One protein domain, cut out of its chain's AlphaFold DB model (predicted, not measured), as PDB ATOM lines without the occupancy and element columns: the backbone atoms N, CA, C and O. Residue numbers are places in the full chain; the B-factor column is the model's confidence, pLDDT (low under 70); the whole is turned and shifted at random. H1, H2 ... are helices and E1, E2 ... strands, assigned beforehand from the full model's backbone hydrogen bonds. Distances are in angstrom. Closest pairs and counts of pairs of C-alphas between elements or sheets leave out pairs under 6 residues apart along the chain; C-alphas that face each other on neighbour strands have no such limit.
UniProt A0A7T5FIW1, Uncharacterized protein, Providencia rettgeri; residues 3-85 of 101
ATOM      1  N   SER A   3      44.159  40.455 -47.073       82.19
ATOM      2  CA  SER A   3      43.884  40.393 -45.633       82.19
ATOM      3  C   SER A   3      42.721  39.450 -45.333       82.19
ATOM      4  O   SER A   3      41.874  39.217 -46.193       82.19
ATOM      5  N   ILE A   4      42.688  38.915 -44.113       85.81
ATOM      6  CA  ILE A   4      41.615  38.050 -43.615       85.81
ATOM      7  C   ILE A   4      41.001  38.656 -42.352       85.81
ATOM      8  O   ILE A   4      41.723  39.218 -41.524       85.81
ATOM      9  N   LYS A   5      39.677  38.558 -42.211       88.00
ATOM     10  CA  LYS A   5      38.932  39.063 -41.054       88.00
ATOM     11  C   LYS A   5      37.885  38.035 -40.597       88.00
ATOM     12  O   LYS A   5      37.113  37.574 -41.436       88.00
ATOM     13  N   PRO A   6      37.813  37.697 -39.300       91.44
ATOM     14  CA  PRO A   6      36.755  36.849 -38.765       91.44
ATOM     15  C   PRO A   6      35.447  37.624 -38.615       91.44
ATOM     16  O   PRO A   6      35.448  38.804 -38.254       91.44
ATOM     17  N   ASN A   7      34.333  36.941 -38.865       92.50
ATOM     18  CA  ASN A   7      32.996  37.467 -38.589       92.50
ATOM     19  C   ASN A   7      32.412  36.947 -37.266       92.50
ATOM     20  O   ASN A   7      31.419  37.494 -36.791       92.50
ATOM     21  N   ASN A   8      33.029  35.929 -36.666       92.88
ATOM     22  CA  ASN A   8      32.650  35.388 -35.365       92.88
ATOM     23  C   ASN A   8      33.601  35.868 -34.262       92.88
ATOM     24  O   ASN A   8      34.652  36.458 -34.532       92.88
ATOM     25  N   ALA A   9      33.224  35.598 -33.010       91.81
ATOM     26  CA  ALA A   9      34.051  35.901 -31.851       91.81
ATOM     27  C   ALA A   9      35.403  35.175 -31.919       91.81
ATOM     28  O   ALA A   9      35.517  34.063 -32.442       91.81
ATOM     29  N   LEU A  10      36.433  35.811 -31.368       91.38
ATOM     30  CA  LEU A  10      37.709  35.146 -31.137       91.38
ATOM     31  C   LEU A  10      37.610  34.247 -29.908       91.38
ATOM     32  O   LEU A  10      36.788  34.486 -29.021       91.38
ATOM     33  N   VAL A  11      38.450  33.218 -29.864       89.88
ATOM     34  CA  VAL A  11      38.601  32.384 -28.668       89.88
ATOM     35  C   VAL A  11      39.084  33.278 -27.523       89.88
ATOM     36  O   VAL A  11      39.993  34.088 -27.703       89.88
ATOM     37  N   ASP A  12      38.471  33.165 -26.344       84.94
ATOM     38  CA  ASP A  12      38.857  34.007 -25.210       84.94
ATOM     39  C   ASP A  12      40.332  33.780 -24.839       84.94
ATOM     40  O   ASP A  12      40.807  32.645 -24.763       84.94
ATOM     41  N   GLY A  13      41.078  34.875 -24.690       83.25
ATOM     42  CA  GLY A  13      42.528  34.848 -24.477       83.25
ATOM     43  C   GLY A  13      43.372  34.304 -25.642       83.25
ATOM     44  O   GLY A  13      44.572  34.141 -25.456       83.25
ATOM     45  N   ASN A  14      42.794  34.033 -26.819       84.12
ATOM     46  CA  ASN A  14      43.499  33.509 -27.991       84.12
ATOM     47  C   ASN A  14      43.079  34.260 -29.265       84.12
ATOM     48  O   ASN A  14      41.961  34.142 -29.770       84.12
ATOM     49  N   TYR A  15      44.023  34.990 -29.850       88.12
ATOM     50  CA  TYR A  15      43.744  35.838 -31.009       88.12
ATOM     51  C   TYR A  15      43.885  35.126 -32.356       88.12
ATOM     52  O   TYR A  15      43.694  35.750 -33.404       88.12
ATOM     53  N   THR A  16      44.256  33.848 -32.356       90.81
ATOM     54  CA  THR A  16      44.493  33.052 -33.564       90.81
ATOM     55  C   THR A  16      43.361  32.078 -33.888       90.81
ATOM     56  O   THR A  16      43.396  31.427 -34.932       90.81
ATOM     57  N   GLY A  17      42.346  31.987 -33.024       92.06
ATOM     58  CA  GLY A  17      41.165  31.148 -33.215       92.06
ATOM     59  C   GLY A  17      39.885  31.966 -33.360       92.06
ATOM     60  O   GLY A  17      39.620  32.852 -32.554       92.06
ATOM     61  N   MET A  18      39.073  31.639 -34.363       93.38
ATOM     62  CA  MET A  18      37.715  32.155 -34.532       93.38
ATOM     63  C   MET A  18      36.710  31.083 -34.102       93.38
ATOM     64  O   MET A  18      36.630  30.033 -34.739       93.38
ATOM     65  N   VAL A  19      35.944  31.341 -33.046       93.50
ATOM     66  CA  VAL A  19      34.924  30.425 -32.514       93.50
ATOM     67  C   VAL A  19      33.817  30.211 -33.547       93.50
ATOM     68  O   VAL A  19      33.443  31.137 -34.264       93.50
ATOM     69  N   LEU A  20      33.298  28.987 -33.643       93.00
ATOM     70  CA  LEU A  20      32.127  28.684 -34.459       93.00
ATOM     71  C   LEU A  20      30.857  28.747 -33.606       93.00
ATOM     72  O   LEU A  20      30.767  28.098 -32.564       93.00
ATOM     73  N   ASP A  21      29.854  29.479 -34.083       91.19
ATOM     74  CA  ASP A  21      28.571  29.606 -33.395       91.19
ATOM     75  C   ASP A  21      27.768  28.306 -33.554       91.19
ATOM     76  O   ASP A  21      27.592  27.833 -34.685       91.19
ATOM     77  N   PRO A  22      27.237  27.719 -32.471       89.31
ATOM     78  CA  PRO A  22      26.354  26.568 -32.573       89.31
ATOM     79  C   PRO A  22      25.007  26.988 -33.183       89.31
ATOM     80  O   PRO A  22      24.392  27.971 -32.777       89.31
ATOM     81  N   LEU A  23      24.531  26.225 -34.165       87.50
ATOM     82  CA  LEU A  23      23.192  26.345 -34.751       87.50
ATOM     83  C   LEU A  23      22.205  25.362 -34.104       87.50
ATOM     84  O   LEU A  23      21.019  25.662 -33.992       87.50
ATOM     85  N   ASP A  24      22.698  24.194 -33.691       81.12
ATOM     86  CA  ASP A  24      22.029  23.235 -32.813       81.12
ATOM     87  C   ASP A  24      23.098  22.520 -31.953       81.12
ATOM     88  O   ASP A  24      24.118  22.075 -32.472       81.12
ATOM     89  N   GLY A  25      22.922  22.456 -30.624       63.62
ATOM     90  CA  GLY A  25      23.878  21.787 -29.721       63.62
ATOM     91  C   GLY A  25      24.354  22.607 -28.512       63.62
ATOM     92  O   GLY A  25      23.914  23.734 -28.298       63.62
ATOM     93  N   ASN A  26      25.215  21.983 -27.695       64.06
ATOM     94  CA  ASN A  26      25.668  22.464 -26.382       64.06
ATOM     95  C   ASN A  26      26.889  23.405 -26.495       64.06
ATOM     96  O   ASN A  26      27.740  23.202 -27.358       64.06
ATOM     97  N   SER A  27      26.977  24.412 -25.619       63.59
ATOM     98  CA  SER A  27      27.869  25.583 -25.746       63.59
ATOM     99  C   SER A  27      29.200  25.512 -24.990       63.59
ATOM    100  O   SER A  27      29.932  26.498 -24.990       63.59
ATOM    101  N   ASP A  28      29.493  24.409 -24.305       70.19
ATOM    102  CA  ASP A  28      30.556  24.416 -23.289       70.19
ATOM    103  C   ASP A  28      31.972  24.366 -23.897       70.19
ATOM    104  O   ASP A  28      32.840  25.115 -23.460       70.19
ATOM    105  N   ASP A  29      32.181  23.572 -24.957       75.75
ATOM    106  CA  ASP A  29      33.455  23.461 -25.688       75.75
ATOM    107  C   ASP A  29      33.245  23.748 -27.180       75.75
ATOM    108  O   ASP A  29      33.137  22.839 -28.013       75.75
ATOM    109  N   LEU A  30      33.147  25.032 -27.534       86.25
ATOM    110  CA  LEU A  30      32.914  25.418 -28.923       86.25
ATOM    111  C   LEU A  30      34.148  25.134 -29.797       86.25
ATOM    112  O   LEU A  30      35.263  25.546 -29.453       86.25
ATOM    113  N   PRO A  31      33.974  24.465 -30.952       91.19
ATOM    114  CA  PRO A  31      35.044  24.349 -31.922       91.19
ATOM    115  C   PRO A  31      35.373  25.727 -32.500       91.19
ATOM    116  O   PRO A  31      34.531  26.624 -32.569       91.19
ATOM    117  N   TYR A  32      36.603  25.884 -32.965       92.81
ATOM    118  CA  TYR A  32      37.075  27.118 -33.573       92.81
ATOM    119  C   TYR A  32      37.930  26.830 -34.804       92.81
ATOM    120  O   TYR A  32      38.475  25.739 -34.965       92.81
ATOM    121  N   ILE A  33      38.040  27.815 -35.689       93.38
ATOM    122  CA  ILE A  33      38.896  27.763 -36.870       93.38
ATOM    123  C   ILE A  33      40.152  28.580 -36.611       93.38
ATOM    124  O   ILE A  33      40.078  29.781 -36.336       93.38
ATOM    125  N   ALA A  34      41.303  27.938 -36.759       92.81
ATOM    126  CA  ALA A  34      42.588  28.608 -36.839       92.81
ATOM    127  C   ALA A  34      43.099  28.532 -38.284       92.81
ATOM    128  O   ALA A  34      42.972  27.502 -38.951       92.81
ATOM    129  N   THR A  35      43.641  29.635 -38.796       90.94
ATOM    130  CA  THR A  35      44.093  29.726 -40.194       90.94
ATOM    131  C   THR A  35      45.597  29.911 -40.246       90.94
ATOM    132  O   THR A  35      46.140  30.682 -39.464       90.94
ATOM    133  N   SER A  36      46.275  29.252 -41.182       90.12
ATOM    134  CA  SER A  36      47.710  29.404 -41.426       90.12
ATOM    135  C   SER A  36      47.995  29.784 -42.879       90.12
ATOM    136  O   SER A  36      47.270  29.393 -43.792       90.12
ATOM    137  N   ILE A  37      49.067  30.553 -43.083       86.88
ATOM    138  CA  ILE A  37      49.639  30.844 -44.409       86.88
ATOM    139  C   ILE A  37      50.773  29.880 -44.764       86.88
ATOM    140  O   ILE A  37      51.217  29.853 -45.912       86.88
ATOM    141  N   ASP A  38      51.266  29.131 -43.775       86.00
ATOM    142  CA  ASP A  38      52.291  28.124 -43.973       86.00
ATOM    143  C   ASP A  38      51.616  26.873 -44.539       86.00
ATOM    144  O   ASP A  38      50.782  26.231 -43.895       86.00
ATOM    145  N   ALA A  39      51.975  26.547 -45.780       76.69
ATOM    146  CA  ALA A  39      51.455  25.392 -46.497       76.69
ATOM    147  C   ALA A  39      51.796  24.057 -45.804       76.69
ATOM    148  O   ALA A  39      51.146  23.052 -46.076       76.69
ATOM    149  N   THR A  40      52.803  24.047 -44.927       82.38
ATOM    150  CA  THR A  40      53.302  22.858 -44.227       82.38
ATOM    151  C   THR A  40      52.731  22.683 -42.823       82.38
ATOM    152  O   THR A  40      52.870  21.600 -42.252       82.38
ATOM    153  N   ALA A  41      52.059  23.707 -42.288       79.31
ATOM    154  CA  ALA A  41      51.506  23.673 -40.945       79.31
ATOM    155  C   ALA A  41      50.436  22.580 -40.808       79.31
ATOM    156  O   ALA A  41      49.502  22.478 -41.609       79.31
ATOM    157  N   LYS A  42      50.576  21.756 -39.768       76.06
ATOM    158  CA  LYS A  42      49.633  20.673 -39.457       76.06
ATOM    159  C   LYS A  42      48.573  21.141 -38.465       76.06
ATOM    160  O   LYS A  42      48.828  22.042 -37.674       76.06
ATOM    161  N   GLY A  43      47.409  20.484 -38.471       74.12
ATOM    162  CA  GLY A  43      46.261  20.845 -37.625       74.12
ATOM    163  C   GLY A  43      46.640  21.117 -36.166       74.12
ATOM    164  O   GLY A  43      46.380  22.208 -35.672       74.12
ATOM    165  N   ASP A  44      47.358  20.193 -35.524       82.19
ATOM    166  CA  ASP A  44      47.726  20.321 -34.108       82.19
ATOM    167  C   ASP A  44      48.655  21.510 -33.821       82.19
ATOM    168  O   ASP A  44      48.508  22.161 -32.794       82.19
ATOM    169  N   GLU A  45      49.580  21.839 -34.728       85.56
ATOM    170  CA  GLU A  45      50.522  22.959 -34.562       85.56
ATOM    171  C   GLU A  45      49.815  24.317 -34.682       85.56
ATOM    172  O   GLU A  45      50.224  25.299 -34.061       85.56
ATOM    173  N   VAL A  46      48.736  24.372 -35.466       89.56
ATOM    174  CA  VAL A  46      47.915  25.573 -35.675       89.56
ATOM    175  C   VAL A  46      46.871  25.733 -34.558       89.56
ATOM    176  O   VAL A  46      46.504  26.860 -34.232       89.56
ATOM    177  N   CYS A  47      46.435  24.635 -33.930       89.88
ATOM    178  CA  CYS A  47      45.435  24.614 -32.852       89.88
ATOM    179  C   CYS A  47      45.983  24.917 -31.444       89.88
ATOM    180  O   CYS A  47      45.260  24.790 -30.458       89.88
ATOM    181  N   ILE A  48      47.251  25.311 -31.312       85.75
ATOM    182  CA  ILE A  48      47.804  25.781 -30.034       85.75
ATOM    183  C   ILE A  48      47.398  27.247 -29.837       85.75
ATOM    184  O   ILE A  48      47.415  28.035 -30.786       85.75
ATOM    185  N   ALA A  49      47.041  27.623 -28.606       81.44
ATOM    186  CA  ALA A  49      46.722  29.008 -28.274       81.44
ATOM    187  C   ALA A  49      47.875  29.952 -28.651       81.44
ATOM    188  O   ALA A  49      49.031  29.676 -28.323       81.44
ATOM    189  N   ASP A  50      47.552  31.033 -29.366       80.75
ATOM    190  CA  ASP A  50      48.513  32.007 -29.897       80.75
ATOM    191  C   ASP A  50      49.673  31.378 -30.697       80.75
ATOM    192  O   ASP A  50      50.800  31.885 -30.701       80.75
ATOM    193  N   SER A  51      49.403  30.272 -31.402       87.69
ATOM    194  CA  SER A  51      50.397  29.609 -32.244       87.69
ATOM    195  C   SER A  51      51.035  30.586 -33.234       87.69
ATOM    196  O   SER A  51      50.354  31.286 -33.986       87.69
ATOM    197  N   SER A  52      52.368  30.578 -33.303       87.00
ATOM    198  CA  SER A  52      53.122  31.344 -34.303       87.00
ATOM    199  C   SER A  52      52.851  30.872 -35.736       87.00
ATOM    200  O   SER A  52      53.046  31.638 -36.682       87.00
ATOM    201  N   GLN A  53      52.359  29.638 -35.885       89.19
ATOM    202  CA  GLN A  53      51.932  29.044 -37.150       89.19
ATOM    203  C   GLN A  53      50.539  29.523 -37.575       89.19
ATOM    204  O   GLN A  53      50.152  29.332 -38.726       89.19
ATOM    205  N   ALA A  54      49.781  30.166 -36.683       90.31
ATOM    206  CA  ALA A  54      48.441  30.651 -36.961       90.31
ATOM    207  C   ALA A  54      48.418  32.166 -37.256       90.31
ATOM    208  O   ALA A  54      49.290  32.965 -36.893       90.31
ATOM    209  N   ILE A  55      47.408  32.591 -38.005       89.12
ATOM    210  CA  ILE A  55      47.117  33.993 -38.266       89.12
ATOM    211  C   ILE A  55      46.497  34.582 -37.007       89.12
ATOM    212  O   ILE A  55      45.478  34.102 -36.529       89.12
ATOM    213  N   ASN A  56      47.090  35.662 -36.504       88.50
ATOM    214  CA  ASN A  56      46.452  36.486 -35.491       88.50
ATOM    215  C   ASN A  56      45.407  37.380 -36.171       88.50
ATOM    216  O   ASN A  56      45.759  38.193 -37.024       88.50
ATOM    217  N   TYR A  57      44.145  37.227 -35.781       85.06
ATOM    218  CA  TYR A  57      43.007  37.916 -36.377       85.06
ATOM    219  C   TYR A  57      42.807  39.362 -35.899       85.06
ATOM    220  O   TYR A  57      42.062  40.108 -36.531       85.06
ATOM    221  N   THR A  58      43.454  39.792 -34.809       77.38
ATOM    222  CA  THR A  58      43.325  41.180 -34.301       77.38
ATOM    223  C   THR A  58      44.077  42.201 -35.140       77.38
ATOM    224  O   THR A  58      43.764  43.390 -35.126       77.38
ATOM    225  N   LYS A  59      45.085  41.746 -35.881       64.56
ATOM    226  CA  LYS A  59      45.842  42.565 -36.816       64.56
ATOM    227  C   LYS A  59      45.393  42.121 -38.195       64.56
ATOM    228  O   LYS A  59      45.450  40.928 -38.473       64.56
ATOM    229  N   SER A  60      44.961  43.037 -39.063       58.38
ATOM    230  CA  SER A  60      44.803  42.717 -40.485       58.38
ATOM    231  C   SER A  60      46.133  42.152 -40.979       58.38
ATOM    232  O   SER A  60      47.092  42.893 -41.186       58.38
ATOM    233  N   LYS A  61      46.241  40.822 -41.057       64.06
ATOM    234  CA  LYS A  61      47.509  40.179 -41.381       64.06
ATOM    235  C   LYS A  61      47.654  40.265 -42.885       64.06
ATOM    236  O   LYS A  61      46.869  39.675 -43.625       64.06
ATOM    237  N   GLN A  62      48.637  41.041 -43.321       64.12
ATOM    238  CA  GLN A  62      49.046  41.056 -44.710       64.12
ATOM    239  C   GLN A  62      49.559  39.657 -45.053       64.12
ATOM    240  O   GLN A  62      50.628  39.246 -44.611       64.12
ATOM    241  N   VAL A  63      48.754  38.906 -45.801       65.75
ATOM    242  CA  VAL A  63      49.068  37.524 -46.196       65.75
ATOM    243  C   VAL A  63      50.140  37.524 -47.293       65.75
ATOM    244  O   VAL A  63      50.882  36.562 -47.445       65.75
ATOM    245  N   TYR A  64      50.257  38.631 -48.033       66.00
ATOM    246  CA  TYR A  64      51.242  38.807 -49.091       66.00
ATOM    247  C   TYR A  64      51.586  40.289 -49.318       66.00
ATOM    248  O   TYR A  64      50.698  41.154 -49.348       66.00
ATOM    249  N   SER A  65      52.878  40.566 -49.502       57.12
ATOM    250  CA  SER A  65      53.442  41.866 -49.878       57.12
ATOM    251  C   SER A  65      54.482  41.663 -50.973       57.12
ATOM    252  O   SER A  65      55.624  41.319 -50.679       57.12
ATOM    253  N   SER A  66      54.122  41.881 -52.233       56.88
ATOM    254  CA  SER A  66      55.120  42.136 -53.269       56.88
ATOM    255  C   SER A  66      54.718  43.353 -54.082       56.88
ATOM    256  O   SER A  66      53.536  43.679 -54.218       56.88
ATOM    257  N   VAL A  67      55.735  44.036 -54.592       55.03
ATOM    258  CA  VAL A  67      55.585  45.109 -55.564       55.03
ATOM    259  C   VAL A  67      55.695  44.457 -56.942       55.03
ATOM    260  O   VAL A  67      56.795  44.155 -57.396       55.03
ATOM    261  N   GLY A  68      54.549  44.208 -57.580       62.44
ATOM    262  CA  GLY A  68      54.448  43.677 -58.944       62.44
ATOM    263  C   GLY A  68      54.580  42.150 -59.087       62.44
ATOM    264  O   GLY A  68      55.349  41.493 -58.391       62.44
ATOM    265  N   GLY A  69      53.834  41.595 -60.050       72.00
ATOM    266  CA  GLY A  69      53.896  40.186 -60.463       72.00
ATOM    267  C   GLY A  69      52.653  39.352 -60.124       72.00
ATOM    268  O   GLY A  69      51.810  39.741 -59.318       72.00
ATOM    269  N   ASN A  70      52.551  38.183 -60.760       76.69
ATOM    270  CA  ASN A  70      51.539  37.176 -60.437       76.69
ATOM    271  C   ASN A  70      51.981  36.385 -59.201       76.69
ATOM    272  O   ASN A  70      53.154  36.033 -59.084       76.69
ATOM    273  N   PHE A  71      51.046  36.046 -58.317       77.00
ATOM    274  CA  PHE A  71      51.338  35.231 -57.140       77.00
ATOM    275  C   PHE A  71      50.196  34.263 -56.823       77.00
ATOM    276  O   PHE A  71      49.055  34.463 -57.234       77.00
ATOM    277  N   ILE A  72      50.528  33.212 -56.074       78.44
ATOM    278  CA  ILE A  72      49.585  32.237 -55.523       78.44
ATOM    279  C   ILE A  72      49.872  32.145 -54.026       78.44
ATOM    280  O   ILE A  72      51.025  31.987 -53.633       78.44
ATOM    281  N   GLN A  73      48.830  32.238 -53.203       81.06
ATOM    282  CA  GLN A  73      48.931  32.108 -51.752       81.06
ATOM    283  C   GLN A  73      47.872  31.127 -51.253       81.06
ATOM    284  O   GLN A  73      46.678  31.351 -51.440       81.06
ATOM    285  N   GLY A  74      48.320  30.040 -50.623       84.19
ATOM    286  CA  GLY A  74      47.443  29.078 -49.957       84.19
ATOM    287  C   GLY A  74      47.068  29.540 -48.549       84.19
ATOM    288  O   GLY A  74      47.860  30.206 -47.881       84.19
ATOM    289  N   LEU A  75      45.868  29.176 -48.107       86.38
ATOM    290  CA  LEU A  75      45.426  29.312 -46.721       86.38
ATOM    291  C   LEU A  75      44.988  27.938 -46.223       86.38
ATOM    292  O   LEU A  75      44.131  27.302 -46.836       86.38
ATOM    293  N   ASN A  76      45.570  27.500 -45.114       88.88
ATOM    294  CA  ASN A  76      45.186  26.277 -44.424       88.88
ATOM    295  C   ASN A  76      44.206  26.617 -43.305       88.88
ATOM    296  O   ASN A  76      44.460  27.533 -42.526       88.88
ATOM    297  N   PHE A  77      43.105  25.874 -43.212       90.12
ATOM    298  CA  PHE A  77      42.093  26.040 -42.168       90.12
ATOM    299  C   PHE A  77      42.071  24.783 -41.303       90.12
ATOM    300  O   PHE A  77      41.752  23.698 -41.788       90.12
ATOM    301  N   ALA A  78      42.421  24.933 -40.029       92.19
ATOM    302  CA  ALA A  78      42.367  23.871 -39.040       92.19
ATOM    303  C   ALA A  78      41.090  24.012 -38.206       92.19
ATOM    304  O   ALA A  78      40.785  25.100 -37.714       92.19
ATOM    305  N   LEU A  79      40.354  22.910 -38.052       91.25
ATOM    306  CA  LEU A  79      39.248  22.804 -37.106       91.25
ATOM    307  C   LEU A  79      39.802  22.341 -35.758       91.25
ATOM    308  O   LEU A  79      40.300  21.223 -35.644       91.25
ATOM    309  N   CYS A  80      39.703  23.207 -34.759       91.44
ATOM    310  CA  CYS A  80      40.305  23.042 -33.447       91.44
ATOM    311  C   CYS A  80      39.234  22.962 -32.354       91.44
ATOM    312  O   CYS A  80      38.123  23.472 -32.514       91.44
ATOM    313  N   VAL A  81      39.574  22.342 -31.224       88.75
ATOM    314  CA  VAL A  81      38.716  22.280 -30.035       88.75
ATOM    315  C   VAL A  81      39.577  22.111 -28.786       88.75
ATOM    316  O   VAL A  81      40.558  21.369 -28.806       88.75
ATOM    317  N   ASN A  82      39.202  22.753 -27.683       79.75
ATOM    318  CA  ASN A  82      39.864  22.578 -26.385       79.75
ATOM    319  C   ASN A  82      39.273  21.374 -25.627       79.75
ATOM    320  O   ASN A  82      38.886  21.483 -24.472       79.75
ATOM    321  N   GLY A  83      39.152  20.225 -26.298       80.19
ATOM    322  CA  GLY A  83      38.440  19.068 -25.761       80.19
ATOM    323  C   GLY A  83      37.905  18.158 -26.858       80.19
ATOM    324  O   GLY A  83      38.656  17.673 -27.703       80.19
ATOM    325  N   LYS A  84      36.596  17.896 -26.841       81.06
ATOM    326  CA  LYS A  84      35.919  17.095 -27.869       81.06
ATOM    327  C   LYS A  84      34.875  17.941 -28.575       81.06
ATOM    328  O   LYS A  84      34.094  18.620 -27.923       81.06
ATOM    329  N   ILE A  85      34.811  17.830 -29.899       80.00
ATOM    330  CA  ILE A  85      33.743  18.464 -30.675       80.00
ATOM    331  C   ILE A  85      32.438  17.734 -30.359       80.00
ATOM    332  O   ILE A  85      32.282  16.556 -30.698       80.00
TER     333      ILE A  85
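Overview. This is residues 3 to 85 of the 101 residues of an uncharacterized protein of Providencia rettgeri (UniProt A0A7T5FIW1). With little regular structure, the domain is a small, twisted three-stranded sheet among long loops, with short helix H1 on it. E3 runs on from E2 towards one end, and residues 65 to 71 stick out at the other. The 83 printed residues hold E1, E2, E3, E4, H1, E5, mostly strand; the antiparallel sheet runs E2, E4, E5. It is only just compact, close to loose: radius of gyration of the C-alphas 13.8 A, spans 48 by 23 by 22 A.

Arrangement. E1, residues 3 to 6, pairs with no named strand. E2, residues 14 to 19, runs on into E3, residues 21 to 24, at 25 degrees. E4, residues 32 to 36, is antiparallel to E2, with N 18 and O 33 2.9 A apart. H1, residues 43 to 46, is on the sheet at a height of 7.7 A; too short for O i to N i+4 pairs, it has one O i to N i+3 pair, within range. E5, residues 76 to 80, is antiparallel to E4, with N 34 and O 78 3.0 A apart.

Along the chain. E1 begins at C-alpha 3 (43.884, 40.393, -45.633). E4 is 13.4 A long, E5 12.4 A; E5 ends at C-alpha 80 (40.305, 23.042, -33.447).

Size, cuts and confidence. The C-alphas farthest apart, of Asn 26 and Gly 68, are 48.4 A apart. The printed part has no cut; H1 to E5 is a long link. Residues 25 to 27 and 59 to 68 have pLDDT under 70.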